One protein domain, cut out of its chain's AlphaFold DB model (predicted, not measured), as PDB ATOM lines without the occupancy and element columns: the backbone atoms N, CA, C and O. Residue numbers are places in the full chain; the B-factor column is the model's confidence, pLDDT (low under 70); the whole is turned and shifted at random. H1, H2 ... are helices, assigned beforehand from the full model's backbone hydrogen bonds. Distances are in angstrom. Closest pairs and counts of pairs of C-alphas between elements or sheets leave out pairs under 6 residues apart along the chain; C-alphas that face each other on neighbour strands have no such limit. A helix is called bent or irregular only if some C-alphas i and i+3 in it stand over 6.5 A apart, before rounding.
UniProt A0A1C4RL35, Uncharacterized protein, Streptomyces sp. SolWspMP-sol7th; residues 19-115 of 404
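What this domain is: This is residues 19 to 115 of the 404 residues of an uncharacterized protein of Streptomyces sp. SolWspMP-sol7th (UniProt A0A1C4RL35). Five helices follow one another in space as a curved series of steep crossings, H2, H1, H5, H4 and H3: H2 and H1 cross at one end, the helical hairpin of H3 and H4 makes the other end, and H5 lies between H1 and H4. The long link of residues 50 to 66, with no named element, runs from H2 to H3, while the end of H2 comes close to the end of H4. You have 97 printed residues with five named helices, H1 to H5 in order along the chain, and no named strand; the class is all helix. The whole is compact, with a radius of gyration of the C-alphas of 12.6 A and spans of 35 by 25 by 24 A.

Where its parts are: Find C-alpha 37 at (29.764, 25.875, -7.335); from there H2, the longest helix, runs 18.4 A through residues 37 to 49. Before it, look for C-alpha 20 at (34.328, 15.861, 0.147), where H1, residues 20 to 31, begins its 16.6 A. H5 is residues 100 to 108, 12.3 A long, and ends at C-alpha 108 at (32.700, 6.377, -5.756). H4 is residues 80 to 91, 16.4 A. H3, residues 67 to 75, is 13.7 A long and only just irregular: C-alphas 71 and 74 are 6.7 A apart.

How they stand to each other: Start at H2, which H1 touches with residues 20 to 25 alone; the closest C-alphas, of Glu 21 and Ala 44, are 5.1 A apart. Their tilt is steep, 63 degrees, opposite ways. H1 also touches H5, closest at the C-alphas of Ala 27 and Leu 105, 5.6 A apart, at a steep tilt of 66 degrees, opposite ways. From H5 go on to H4: they touch, with the C-alphas of Thr 88 and His 102 closest at 5.9 A, at a steep tilt of 54 degrees, opposite ways. H3 and H4 form a helical hairpin; the closest C-alphas, of Leu 72 and Ala 86, are 5.4 A apart, and the steep tilt is 39 degrees, opposite ways. H2 and H4 are close but not clearly touching: the C-alphas of Leu 47 and Ser 91 are 6.2 A apart. H2 and H3 are apart, and so are H1 and H4. In H1, H2, H4 and H5 every O i to N i+4 pair is within hydrogen-bond range; in H3 it is 3 of 5.

The domain as a whole: The two C-alphas farthest apart, of Pro 36 and Glu 78, are 37.6 A apart. The printed part, residues 19 to 115, has no cut. The link from H2 to H3 is long; those from H1 to H2 and from H3 to H4 are tight, and that from H4 to H5 is short. Look at the B-factor column for the model's confidence: the mean pLDDT of the printed part is 95.6, and no printed residue is under 70.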
ATOM      1  N   SER A  19      38.968  14.865  -1.193       97.56
ATOM      2  CA  SER A  19      38.129  15.779  -0.408       97.56
ATOM      3  C   SER A  19      36.631  15.533  -0.641       97.56
ATOM      4  O   SER A  19      36.228  15.037  -1.693       97.56
ATOM      5  N   ALA A  20      35.782  15.950   0.306       97.81
ATOM      6  CA  ALA A  20      34.328  15.861   0.147       97.81
ATOM      7  C   ALA A  20      33.817  16.625  -1.094       97.81
ATOM      8  O   ALA A  20      32.834  16.219  -1.714       97.81
ATOM      9  N   GLU A  21      34.498  17.708  -1.486       98.12
ATOM     10  CA  GLU A  21      34.189  18.475  -2.697       98.12
ATOM     11  C   GLU A  21      34.523  17.700  -3.977       98.12
ATOM     12  O   GLU A  21      33.687  17.617  -4.876       98.12
ATOM     13  N   GLU A  22      35.721  17.112  -4.073       98.19
ATOM     14  CA  GLU A  22      36.112  16.254  -5.205       98.19
ATOM     15  C   GLU A  22      35.198  15.026  -5.309       98.19
ATOM     16  O   GLU A  22      34.754  14.665  -6.402       98.19
ATOM     17  N   TRP A  23      34.840  14.454  -4.161       98.31
ATOM     18  CA  TRP A  23      33.920  13.332  -4.048       98.31
ATOM     19  C   TRP A  23      32.523  13.659  -4.573       98.31
ATOM     20  O   TRP A  23      32.009  12.960  -5.452       98.31
ATOM     21  N   LEU A  24      31.923  14.759  -4.108       98.38
ATOM     22  CA  LEU A  24      30.612  15.195  -4.586       98.38
ATOM     23  C   LEU A  24      30.651  15.588  -6.066       98.38
ATOM     24  O   LEU A  24      29.780  15.176  -6.832       98.38
ATOM     25  N   ARG A  25      31.678  16.333  -6.491       97.75
ATOM     26  CA  ARG A  25      31.866  16.728  -7.894       97.75
ATOM     27  C   ARG A  25      31.938  15.515  -8.812       97.75
ATOM     28  O   ARG A  25      31.313  15.494  -9.869       97.75
ATOM     29  N   GLY A  26      32.669  14.489  -8.401       97.44
ATOM     30  CA  GLY A  26      32.798  13.272  -9.176       97.44
ATOM     31  C   GLY A  26      31.525  12.427  -9.233       97.44
ATOM     32  O   GLY A  26      31.243  11.846 -10.278       97.44
ATOM     33  N   ALA A  27      30.734  12.386  -8.158       97.81
ATOM     34  CA  ALA A  27      29.423  11.732  -8.169       97.81
ATOM     35  C   ALA A  27      28.419  12.463  -9.080       97.81
ATOM     36  O   ALA A  27      27.677  11.831  -9.833       97.81
ATOM     37  N   LEU A  28      28.433  13.800  -9.065       97.69
ATOM     38  CA  LEU A  28      27.638  14.634  -9.971       97.69
ATOM     39  C   LEU A  28      28.020  14.386 -11.438       97.69
ATOM     40  O   LEU A  28      27.148  14.138 -12.266       97.69
ATOM     41  N   ALA A  29      29.321  14.353 -11.741       96.44
ATOM     42  CA  ALA A  29      29.809  14.060 -13.087       96.44
ATOM     43  C   ALA A  29      29.380  12.664 -13.575       96.44
ATOM     44  O   ALA A  29      28.912  12.529 -14.702       96.44
ATOM     45  N   ALA A  30      29.479  11.637 -12.723       95.88
ATOM     46  CA  ALA A  30      29.084  10.269 -13.067       95.88
ATOM     47  C   ALA A  30      27.572  10.107 -13.311       95.88
ATOM     48  O   ALA A  30      27.158   9.230 -14.064       95.88
ATOM     49  N   THR A  31      26.752  10.962 -12.697       95.88
ATOM     50  CA  THR A  31      25.286  10.962 -12.851       95.88
ATOM     51  C   THR A  31      24.783  11.973 -13.884       95.88
ATOM     52  O   THR A  31      23.584  12.040 -14.137       95.88
ATOM     53  N   GLY A  32      25.678  12.746 -14.510       95.38
ATOM     54  CA  GLY A  32      25.313  13.772 -15.490       95.38
ATOM     55  C   GLY A  32      24.609  14.989 -14.881       95.38
ATOM     56  O   GLY A  32      23.906  15.712 -15.585       95.38
ATOM     57  N   HIS A  33      24.775  15.223 -13.579       94.38
ATOM     58  CA  HIS A  33      24.197  16.366 -12.880       94.38
ATOM     59  C   HIS A  33      25.215  17.495 -12.724       94.38
ATOM     60  O   HIS A  33      26.409  17.272 -12.540       94.38
ATOM     61  N   VAL A  34      24.725  18.733 -12.751       93.25
ATOM     62  CA  VAL A  34      25.530  19.939 -12.537       93.25
ATOM     63  C   VAL A  34      24.901  20.741 -11.408       93.25
ATOM     64  O   VAL A  34      23.679  20.865 -11.330       93.25
ATOM     65  N   LEU A  35      25.739  21.286 -10.530       94.69
ATOM     66  CA  LEU A  35      25.328  22.210  -9.481       94.69
ATOM     67  C   LEU A  35      26.125  23.512  -9.588       94.69
ATOM     68  O   LEU A  35      27.302  23.464  -9.948       94.69
ATOM     69  N   PRO A  36      25.527  24.663  -9.231       97.38
ATOM     70  CA  PRO A  36      26.294  25.878  -8.996       97.38
ATOM     71  C   PRO A  36      27.384  25.625  -7.949       97.38
ATOM     72  O   PRO A  36      27.118  24.995  -6.925       97.38
ATOM     73  N   GLU A  37      28.589  26.151  -8.176       97.44
ATOM     74  CA  GLU A  37      29.764  25.875  -7.335       97.44
ATOM     75  C   GLU A  37      29.511  26.190  -5.851       97.44
ATOM     76  O   GLU A  37      29.817  25.381  -4.980       97.44
ATOM     77  N   ALA A  38      28.839  27.307  -5.553       98.00
ATOM     78  CA  ALA A  38      28.475  27.669  -4.181       98.00
ATOM     79  C   ALA A  38      27.611  26.596  -3.490       98.00
ATOM     80  O   ALA A  38      27.813  26.295  -2.315       98.00
ATOM     81  N   ARG A  39      26.675  25.980  -4.227       98.06
ATOM     82  CA  ARG A  39      25.820  24.912  -3.697       98.06
ATOM     83  C   ARG A  39      26.587  23.602  -3.537       98.06
ATOM     84  O   ARG A  39      26.332  22.872  -2.583       98.06
ATOM     85  N   LEU A  40      27.520  23.304  -4.441       98.25
ATOM     86  CA  LEU A  40      28.402  22.141  -4.330       98.25
ATOM     87  C   LEU A  40      29.236  22.215  -3.048       98.25
ATOM     88  O   LEU A  40      29.223  21.262  -2.272       98.25
ATOM     89  N   VAL A  41      29.891  23.351  -2.794       98.38
ATOM     90  CA  VAL A  41      30.708  23.567  -1.587       98.38
ATOM     91  C   VAL A  41      29.863  23.450  -0.314       98.38
ATOM     92  O   VAL A  41      30.255  22.766   0.630       98.38
ATOM     93  N   GLU A  42      28.665  24.044  -0.293       98.44
ATOM     94  CA  GLU A  42      27.739  23.940   0.844       98.44
ATOM     95  C   GLU A  42      27.356  22.480   1.151       98.44
ATOM     96  O   GLU A  42      27.411  22.041   2.305       98.44
ATOM     97  N   LEU A  43      26.985  21.713   0.120       98.50
ATOM     98  CA  LEU A  43      26.589  20.313   0.268       98.50
ATOM     99  C   LEU A  43      27.773  19.416   0.642       98.50
ATOM    100  O   LEU A  43      27.615  18.539   1.489       98.50
ATOM    101  N   ALA A  44      28.955  19.649   0.070       98.38
ATOM    102  CA  ALA A  44      30.176  18.932   0.425       98.38
ATOM    103  C   ALA A  44      30.536  19.141   1.906       98.38
ATOM    104  O   ALA A  44      30.756  18.170   2.630       98.38
ATOM    105  N   ALA A  45      30.483  20.383   2.394       97.44
ATOM    106  CA  ALA A  45      30.699  20.689   3.806       97.44
ATOM    107  C   ALA A  45      29.615  20.074   4.713       97.44
ATOM    108  O   ALA A  45      29.884  19.673   5.848       97.44
ATOM    109  N   ALA A  46      28.364  19.985   4.251       97.31
ATOM    110  CA  ALA A  46      27.312  19.280   4.981       97.31
ATOM    111  C   ALA A  46      27.584  17.766   5.064       97.31
ATOM    112  O   ALA A  46      27.469  17.203   6.152       97.31
ATOM    113  N   LEU A  47      27.994  17.135   3.959       98.06
ATOM    114  CA  LEU A  47      28.358  15.714   3.894       98.06
ATOM    115  C   LEU A  47      29.549  15.382   4.799       98.06
ATOM    116  O   LEU A  47      29.523  14.377   5.512       98.06
ATOM    117  N   GLU A  48      30.567  16.241   4.810       97.19
ATOM    118  CA  GLU A  48      31.727  16.093   5.687       97.19
ATOM    119  C   GLU A  48      31.328  16.191   7.167       97.19
ATOM    120  O   GLU A  48      31.694  15.324   7.962       97.19
ATOM    121  N   ARG A  49      30.505  17.183   7.541       95.31
ATOM    122  CA  ARG A  49      30.031  17.356   8.928       95.31
ATOM    123  C   ARG A  49      29.261  16.150   9.460       95.31
ATOM    124  O   ARG A  49      29.405  15.817  10.636       95.31
ATOM    125  N   VAL A  50      28.449  15.504   8.621       96.38
ATOM    126  CA  VAL A  50      27.719  14.284   9.011       96.38
ATOM    127  C   VAL A  50      28.567  13.015   8.887       96.38
ATOM    128  O   VAL A  50      28.065  11.937   9.180       96.38
ATOM    129  N   GLY A  51      29.833  13.107   8.464       96.81
ATOM    130  CA  GLY A  51      30.728  11.954   8.332       96.81
ATOM    131  C   GLY A  51      30.310  10.966   7.239       96.81
ATOM    132  O   GLY A  51      30.544   9.768   7.375       96.81
ATOM    133  N   ALA A  52      29.666  11.442   6.168       97.44
ATOM    134  CA  ALA A  52      29.102  10.575   5.131       97.44
ATOM    135  C   ALA A  52      30.151   9.889   4.239       97.44
ATOM    136  O   ALA A  52      29.825   8.898   3.586       97.44
ATOM    137  N   GLN A  53      31.383  10.403   4.187       97.81
ATOM    138  CA  GLN A  53      32.453   9.868   3.345       97.81
ATOM    139  C   GLN A  53      33.338   8.884   4.136       97.81
ATOM    140  O   GLN A  53      33.993   9.296   5.101       97.81
ATOM    141  N   PRO A  54      33.427   7.606   3.727       95.56
ATOM    142  CA  PRO A  54      34.370   6.658   4.316       95.56
ATOM    143  C   PRO A  54      35.815   7.141   4.190       95.56
ATOM    144  O   PRO A  54      36.250   7.544   3.114       95.56
ATOM    145  N   GLY A  55      36.563   7.104   5.297       92.12
ATOM    146  CA  GLY A  55      37.949   7.588   5.345       92.12
ATOM    147  C   GLY A  55      38.108   9.114   5.310       92.12
ATOM    148  O   GLY A  55      39.241   9.584   5.214       92.12
ATOM    149  N   GLY A  56      37.000   9.869   5.375       91.81
ATOM    150  CA  GLY A  56      36.963  11.333   5.329       91.81
ATOM    151  C   GLY A  56      37.532  12.018   6.580       91.81
ATOM    152  O   GLY A  56      38.538  11.594   7.152       91.81
ATOM    153  N   ALA A  57      36.919  13.126   7.003       88.12
ATOM    154  CA  ALA A  57      37.425  13.919   8.122       88.12
ATOM    155  C   ALA A  57      37.615  13.074   9.406       88.12
ATOM    156  O   ALA A  57      36.703  12.349   9.818       88.12
ATOM    157  N   PRO A  58      38.786  13.156  10.067       82.50
ATOM    158  CA  PRO A  58      39.045  12.381  11.274       82.50
ATOM    159  C   PRO A  58      38.089  12.797  12.395       82.50
ATOM    160  O   PRO A  58      37.829  13.980  12.601       82.50
ATOM    161  N   GLY A  59      37.577  11.815  13.138       79.25
ATOM    162  CA  GLY A  59      36.625  12.059  14.225       79.25
ATOM    163  C   GLY A  59      35.192  12.366  13.769       79.25
ATOM    164  O   GLY A  59      34.350  12.645  14.619       79.25
ATOM    165  N   ALA A  60      34.895  12.295  12.467       83.38
ATOM    166  CA  ALA A  60      33.530  12.342  11.958       83.38
ATOM    167  C   ALA A  60      32.871  10.939  11.964       83.38
ATOM    168  O   ALA A  60      33.557   9.941  11.723       83.38
ATOM    169  N   PRO A  61      31.548  10.848  12.207       86.50
ATOM    170  CA  PRO A  61      30.676  11.930  12.651       86.50
ATOM    171  C   PRO A  61      30.935  12.292  14.121       86.50
ATOM    172  O   PRO A  61      31.030  11.419  14.981       86.50
ATOM    173  N   ALA A  62      30.966  13.591  14.433       86.31
ATOM    174  CA  ALA A  62      31.086  14.056  15.820       86.31
ATOM    175  C   ALA A  62      29.840  13.708  16.661       86.31
ATOM    176  O   ALA A  62      29.910  13.556  17.880       86.31
ATOM    177  N   ARG A  63      28.682  13.587  15.999       90.31
ATOM    178  CA  ARG A  63      27.403  13.167  16.575       90.31
ATOM    179  C   ARG A  63      26.584  12.452  15.506       90.31
ATOM    180  O   ARG A  63      26.531  12.914  14.370       90.31
ATOM    181  N   PHE A  64      25.899  11.379  15.889       93.88
ATOM    182  CA  PHE A  64      24.971  10.689  14.995       93.88
ATOM    183  C   PHE A  64      23.690  11.508  14.784       93.88
ATOM    184  O   PHE A  64      23.106  11.971  15.772       93.88
ATOM    185  N   PRO A  65      23.249  11.701  13.529       92.38
ATOM    186  CA  PRO A  65      22.018  12.430  13.241       92.38
ATOM    187  C   PRO A  65      20.749  11.711  13.723       92.38
ATOM    188  O   PRO A  65      19.785  12.380  14.094       92.38
ATOM    189  N   ASP A  66      20.746  10.374  13.750       94.75
ATOM    190  CA  ASP A  66      19.617   9.563  14.210       94.75
ATOM    191  C   ASP A  66      20.056   8.278  14.944       94.75
ATOM    192  O   ASP A  66      21.237   7.927  14.995       94.75
ATOM    193  N   ALA A  67      19.090   7.577  15.547       95.44
ATOM    194  CA  ALA A  67      19.348   6.338  16.284       95.44
ATOM    195  C   ALA A  67      19.825   5.200  15.368       95.44
ATOM    196  O   ALA A  67      20.711   4.438  15.742       95.44
ATOM    197  N   ARG A  68      19.293   5.111  14.144       94.62
ATOM    198  CA  ARG A  68      19.616   4.032  13.203       94.62
ATOM    199  C   ARG A  68      21.078   4.085  12.759       94.62
ATOM    200  O   ARG A  68      21.756   3.064  12.723       94.62
ATOM    201  N   THR A  69      21.575   5.267  12.420       94.75
ATOM    202  CA  THR A  69      22.982   5.496  12.071       94.75
ATOM    203  C   THR A  69      23.889   5.268  13.277       94.75
ATOM    204  O   THR A  69      24.940   4.649  13.116       94.75
ATOM    205  N   ALA A  70      23.462   5.656  14.485       95.25
ATOM    206  CA  ALA A  70      24.179   5.351  15.726       95.25
ATOM    207  C   ALA A  70      24.276   3.841  16.012       95.25
ATOM    208  O   ALA A  70      25.316   3.379  16.474       95.25
ATOM    209  N   GLU A  71      23.227   3.067  15.722       95.38
ATOM    210  CA  GLU A  71      23.194   1.606  15.884       95.38
ATOM    211  C   GLU A  71      24.039   0.874  14.833       95.38
ATOM    212  O   GLU A  71      24.687  -0.124  15.144       95.38
ATOM    213  N   LEU A  72      24.061   1.369  13.592       95.00
ATOM    214  CA  LEU A  72      24.848   0.781  12.504       95.00
ATOM    215  C   LEU A  72      26.343   1.095  12.621       95.00
ATOM    216  O   LEU A  72      27.175   0.304  12.178       95.00
ATOM    217  N   TRP A  73      26.709   2.239  13.203       94.56
ATOM    218  CA  TRP A  73      28.097   2.695  13.219       94.56
ATOM    219  C   TRP A  73      29.086   1.722  13.883       94.56
ATOM    220  O   TRP A  73      30.158   1.512  13.311       94.56
ATOM    221  N   PRO A  74      28.787   1.096  15.039       92.12
ATOM    222  CA  PRO A  74      29.692   0.144  15.674       92.12
ATOM    223  C   PRO A  74      29.992  -1.090  14.818       92.12
ATOM    224  O   PRO A  74      31.090  -1.622  14.934       92.12
ATOM    225  N   VAL A  75      29.048  -1.514  13.973       93.25
ATOM    226  CA  VAL A  75      29.118  -2.747  13.165       93.25
ATOM    227  C   VAL A  75      29.393  -2.477  11.681       93.25
ATOM    228  O   VAL A  75      29.410  -3.392  10.862       93.25
ATOM    229  N   ARG A  76      29.619  -1.210  11.307       94.56
ATOM    230  CA  ARG A  76      29.741  -0.775   9.904       94.56
ATOM    231  C   ARG A  76      30.847  -1.499   9.132       94.56
ATOM    232  O   ARG A  76      30.722  -1.664   7.931       94.56
ATOM    233  N   ASP A  77      31.898  -1.948   9.808       93.56
ATOM    234  CA  ASP A  77      33.058  -2.590   9.178       93.56
ATOM    235  C   ASP A  77      33.001  -4.132   9.262       93.56
ATOM    236  O   ASP A  77      33.949  -4.806   8.866       93.56
ATOM    237  N   GLU A  78      31.903  -4.707   9.769       91.94
ATOM    238  CA  GLU A  78      31.714  -6.165   9.888       91.94
ATOM    239  C   GLU A  78      31.184  -6.799   8.596       91.94
ATOM    240  O   GLU A  78      31.370  -7.988   8.363       91.94
ATOM    241  N   SER A  79      30.520  -6.027   7.734       94.25
ATOM    242  CA  SER A  79      30.047  -6.511   6.436       94.25
ATOM    243  C   SER A  79      29.889  -5.371   5.435       94.25
ATOM    244  O   SER A  79      29.634  -4.225   5.810       94.25
ATOM    245  N   ALA A  80      29.937  -5.699   4.142       95.81
ATOM    246  CA  ALA A  80      29.672  -4.726   3.083       95.81
ATOM    247  C   ALA A  80      28.263  -4.123   3.156       95.81
ATOM    248  O   ALA A  80      28.072  -2.936   2.884       95.81
ATOM    249  N   ALA A  81      27.275  -4.916   3.581       96.56
ATOM    250  CA  ALA A  81      25.908  -4.445   3.765       96.56
ATOM    251  C   ALA A  81      25.804  -3.427   4.912       96.56
ATOM    252  O   ALA A  81      25.208  -2.364   4.727       96.56
ATOM    253  N   ALA A  82      26.421  -3.711   6.066       95.88
ATOM    254  CA  ALA A  82      26.446  -2.789   7.201       95.88
ATOM    255  C   ALA A  82      27.196  -1.493   6.857       95.88
ATOM    256  O   ALA A  82      26.699  -0.404   7.147       95.88
ATOM    257  N   HIS A  83      28.329  -1.599   6.157       97.25
ATOM    258  CA  HIS A  83      29.102  -0.448   5.689       97.25
ATOM    259  C   HIS A  83      28.263   0.450   4.791       97.25
ATOM    260  O   HIS A  83      28.163   1.659   5.010       97.25
ATOM    261  N   ARG A  84      27.603  -0.150   3.791       97.94
ATOM    262  CA  ARG A  84      26.705   0.572   2.891       97.94
ATOM    263  C   ARG A  84      25.581   1.239   3.657       97.94
ATOM    264  O   ARG A  84      25.363   2.433   3.470       97.94
ATOM    265  N   ALA A  85      24.898   0.508   4.530       97.75
ATOM    266  CA  ALA A  85      23.774   1.037   5.290       97.75
ATOM    267  C   ALA A  85      24.177   2.215   6.193       97.75
ATOM    268  O   ALA A  85      23.443   3.201   6.252       97.75
ATOM    269  N   ALA A  86      25.337   2.139   6.853       97.31
ATOM    270  CA  ALA A  86      25.833   3.195   7.730       97.31
ATOM    271  C   ALA A  86      26.135   4.486   6.952       97.31
ATOM    272  O   ALA A  86      25.565   5.534   7.253       97.31
ATOM    273  N   TYR A  87      26.981   4.413   5.921       97.81
ATOM    274  CA  TYR A  87      27.434   5.609   5.204       97.81
ATOM    275  C   TYR A  87      26.369   6.202   4.278       97.81
ATOM    276  O   TYR A  87      26.202   7.422   4.243       97.81
ATOM    277  N   THR A  88      25.576   5.372   3.586       98.06
ATOM    278  CA  THR A  88      24.422   5.894   2.829       98.06
ATOM    279  C   THR A  88      23.387   6.505   3.774       98.06
ATOM    280  O   THR A  88      22.858   7.571   3.465       98.06
ATOM    281  N   GLY A  89      23.161   5.904   4.950       97.44
ATOM    282  CA  GLY A  89      22.319   6.461   6.009       97.44
ATOM    283  C   GLY A  89      22.769   7.857   6.436       97.44
ATOM    284  O   GLY A  89      21.970   8.785   6.392       97.44
ATOM    285  N   LEU A  90      24.061   8.036   6.736       97.81
ATOM    286  CA  LEU A  90      24.626   9.351   7.060       97.81
ATOM    287  C   LEU A  90      24.446  10.358   5.919       97.81
ATOM    288  O   LEU A  90      24.005  11.482   6.155       97.81
ATOM    289  N   SER A  91      24.727   9.952   4.679       98.06
ATOM    290  CA  SER A  91      24.605  10.846   3.522       98.06
ATOM    291  C   SER A  91      23.176  11.362   3.315       98.06
ATOM    292  O   SER A  91      23.005  12.510   2.917       98.06
ATOM    293  N   ARG A  92      22.149  10.561   3.641       97.62
ATOM    294  CA  ARG A  92      20.721  10.907   3.486       97.62
ATOM    295  C   ARG A  92      20.235  11.985   4.459       97.62
ATOM    296  O   ARG A  92      19.134  12.497   4.288       97.62
ATOM    297  N   HIS A  93      21.051  12.380   5.438       97.31
ATOM    298  CA  HIS A  93      20.784  13.565   6.260       97.31
ATOM    299  C   HIS A  93      21.167  14.881   5.577       97.31
ATOM    300  O   HIS A  93      20.892  15.953   6.116       97.31
ATOM    301  N   VAL A  94      21.788  14.820   4.398       97.75
ATOM    302  CA  VAL A  94      22.066  15.987   3.565       97.75
ATOM    303  C   VAL A  94      21.069  16.008   2.402       97.75
ATOM    304  O   VAL A  94      20.991  15.019   1.671       97.75
ATOM    305  N   PRO A  95      20.318  17.107   2.192       95.88
ATOM    306  CA  PRO A  95      19.325  17.209   1.123       95.88
ATOM    307  C   PRO A  95      20.013  17.421  -0.232       95.88
ATOM    308  O   PRO A  95      20.138  18.547  -0.728       95.88
ATOM    309  N   LEU A  96      20.507  16.326  -0.809       96.81
ATOM    310  CA  LEU A  96      21.048  16.299  -2.163       96.81
ATOM    311  C   LEU A  96      19.916  16.473  -3.190       96.81
ATOM    312  O   LEU A  96      18.782  16.080  -2.928       96.81
ATOM    313  N   PRO A  97      20.196  17.057  -4.368       93.00
ATOM    314  CA  PRO A  97      19.168  17.346  -5.372       93.00
ATOM    315  C   PRO A  97      18.539  16.089  -5.996       93.00
ATOM    316  O   PRO A  97      17.453  16.176  -6.558       93.00
ATOM    317  N   HIS A  98      19.217  14.939  -5.921       93.06
ATOM    318  CA  HIS A  98      18.766  13.682  -6.512       93.06
ATOM    319  C   HIS A  98      19.120  12.504  -5.604       93.06
ATOM    320  O   HIS A  98      20.284  12.331  -5.240       93.06
ATOM    321  N   ASP A  99      18.143  11.641  -5.320       92.56
ATOM    322  CA  ASP A  99      18.314  10.480  -4.437       92.56
ATOM    323  C   ASP A  99      19.390   9.495  -4.919       92.56
ATOM    324  O   ASP A  99      20.074   8.868  -4.106       92.56
ATOM    325  N   ALA A 100      19.576   9.379  -6.239       94.38
ATOM    326  CA  ALA A 100      20.588   8.513  -6.848       94.38
ATOM    327  C   ALA A 100      22.025   8.898  -6.449       94.38
ATOM    328  O   ALA A 100      22.911   8.040  -6.439       94.38
ATOM    329  N   LEU A 101      22.258  10.159  -6.060       97.75
ATOM    330  CA  LEU A 101      23.578  10.621  -5.639       97.75
ATOM    331  C   LEU A 101      24.069   9.898  -4.386       97.75
ATOM    332  O   LEU A 101      25.263   9.668  -4.277       97.75
ATOM    333  N   HIS A 102      23.193   9.490  -3.465       98.00
ATOM    334  CA  HIS A 102      23.620   8.782  -2.251       98.00
ATOM    335  C   HIS A 102      24.280   7.433  -2.563       98.00
ATOM    336  O   HIS A 102      25.295   7.076  -1.960       98.00
ATOM    337  N   GLU A 103      23.731   6.696  -3.528       97.62
ATOM    338  CA  GLU A 103      24.301   5.418  -3.955       97.62
ATOM    339  C   GLU A 103      25.571   5.622  -4.782       97.62
ATOM    340  O   GLU A 103      26.531   4.873  -4.606       97.62
ATOM    341  N   GLU A 104      25.618   6.649  -5.634       98.19
ATOM    342  CA  GLU A 104      26.817   6.960  -6.421       98.19
ATOM    343  C   GLU A 104      27.971   7.461  -5.543       98.19
ATOM    344  O   GLU A 104      29.111   7.044  -5.726       98.19
ATOM    345  N   LEU A 105      27.689   8.294  -4.542       98.50
ATOM    346  CA  LEU A 105      28.654   8.725  -3.531       98.50
ATOM    347  C   LEU A 105      29.267   7.512  -2.817       98.50
ATOM    348  O   LEU A 105      30.495   7.399  -2.696       98.50
ATOM    349  N   TYR A 106      28.431   6.552  -2.409       98.25
ATOM    350  CA  TYR A 106      28.926   5.299  -1.851       98.25
ATOM    351  C   TYR A 106      29.689   4.462  -2.891       98.25
ATOM    352  O   TYR A 106      30.727   3.909  -2.571       98.25
ATOM    353  N   ALA A 107      29.265   4.377  -4.147       97.81
ATOM    354  CA  ALA A 107      30.037   3.645  -5.151       97.81
ATOM    355  C   ALA A 107      31.419   4.281  -5.390       97.81
ATOM    356  O   ALA A 107      32.419   3.572  -5.484       97.81
ATOM    357  N   ARG A 108      31.489   5.616  -5.441       97.69
ATOM    358  CA  ARG A 108      32.700   6.377  -5.756       97.69
ATOM    359  C   ARG A 108      33.823   6.171  -4.747       97.69
ATOM    360  O   ARG A 108      34.958   5.988  -5.175       97.69
ATOM    361  N   HIS A 109      33.535   6.142  -3.443       97.00
ATOM    362  CA  HIS A 109      34.596   5.960  -2.436       97.00
ATOM    363  C   HIS A 109      35.291   4.591  -2.543       97.00
ATOM    364  O   HIS A 109      36.359   4.410  -1.972       97.00
ATOM    365  N   MET A 110      34.701   3.623  -3.250       97.56
ATOM    366  CA  MET A 110      35.299   2.305  -3.483       97.56
ATOM    367  C   MET A 110      36.159   2.259  -4.753       97.56
ATOM    368  O   MET A 110      36.827   1.256  -5.010       97.56
ATOM    369  N   ARG A 111      36.125   3.307  -5.586       97.56
ATOM    370  CA  ARG A 111      36.850   3.337  -6.858       97.56
ATOM    371  C   ARG A 111      38.269   3.884  -6.672       97.56
ATOM    372  O   ARG A 111      38.463   4.772  -5.838       97.56
ATOM    373  N   PRO A 112      39.262   3.412  -7.448       97.69
ATOM    374  CA  PRO A 112      40.644   3.868  -7.318       97.69
ATOM    375  C   PRO A 112      40.847   5.377  -7.457       97.69
ATOM    376  O   PRO A 112      41.730   5.923  -6.798       97.69
ATOM    377  N   GLU A 113      40.033   6.052  -8.272       95.94
ATOM    378  CA  GLU A 113      40.144   7.489  -8.545       95.94
ATOM    379  C   GLU A 113      39.837   8.347  -7.312       95.94
ATOM    380  O   GLU A 113      40.303   9.481  -7.225       95.94
ATOM    381  N   GLY A 114      39.079   7.806  -6.351       96.19
ATOM    382  CA  GLY A 114      38.781   8.475  -5.087       96.19
ATOM    383  C   GLY A 114      39.940   8.446  -4.087       96.19
ATOM    384  O   GLY A 114      39.856   9.101  -3.053       96.19
ATOM    385  N   TRP A 115      41.020   7.712  -4.366       98.12
ATOM    386  CA  TRP A 115      42.136   7.510  -3.440       98.12
ATOM    387  C   TRP A 115      43.459   7.972  -4.035       98.12
ATOM    388  O   TRP A 115      43.732   7.784  -5.218       98.12
TER     389      TRP A 115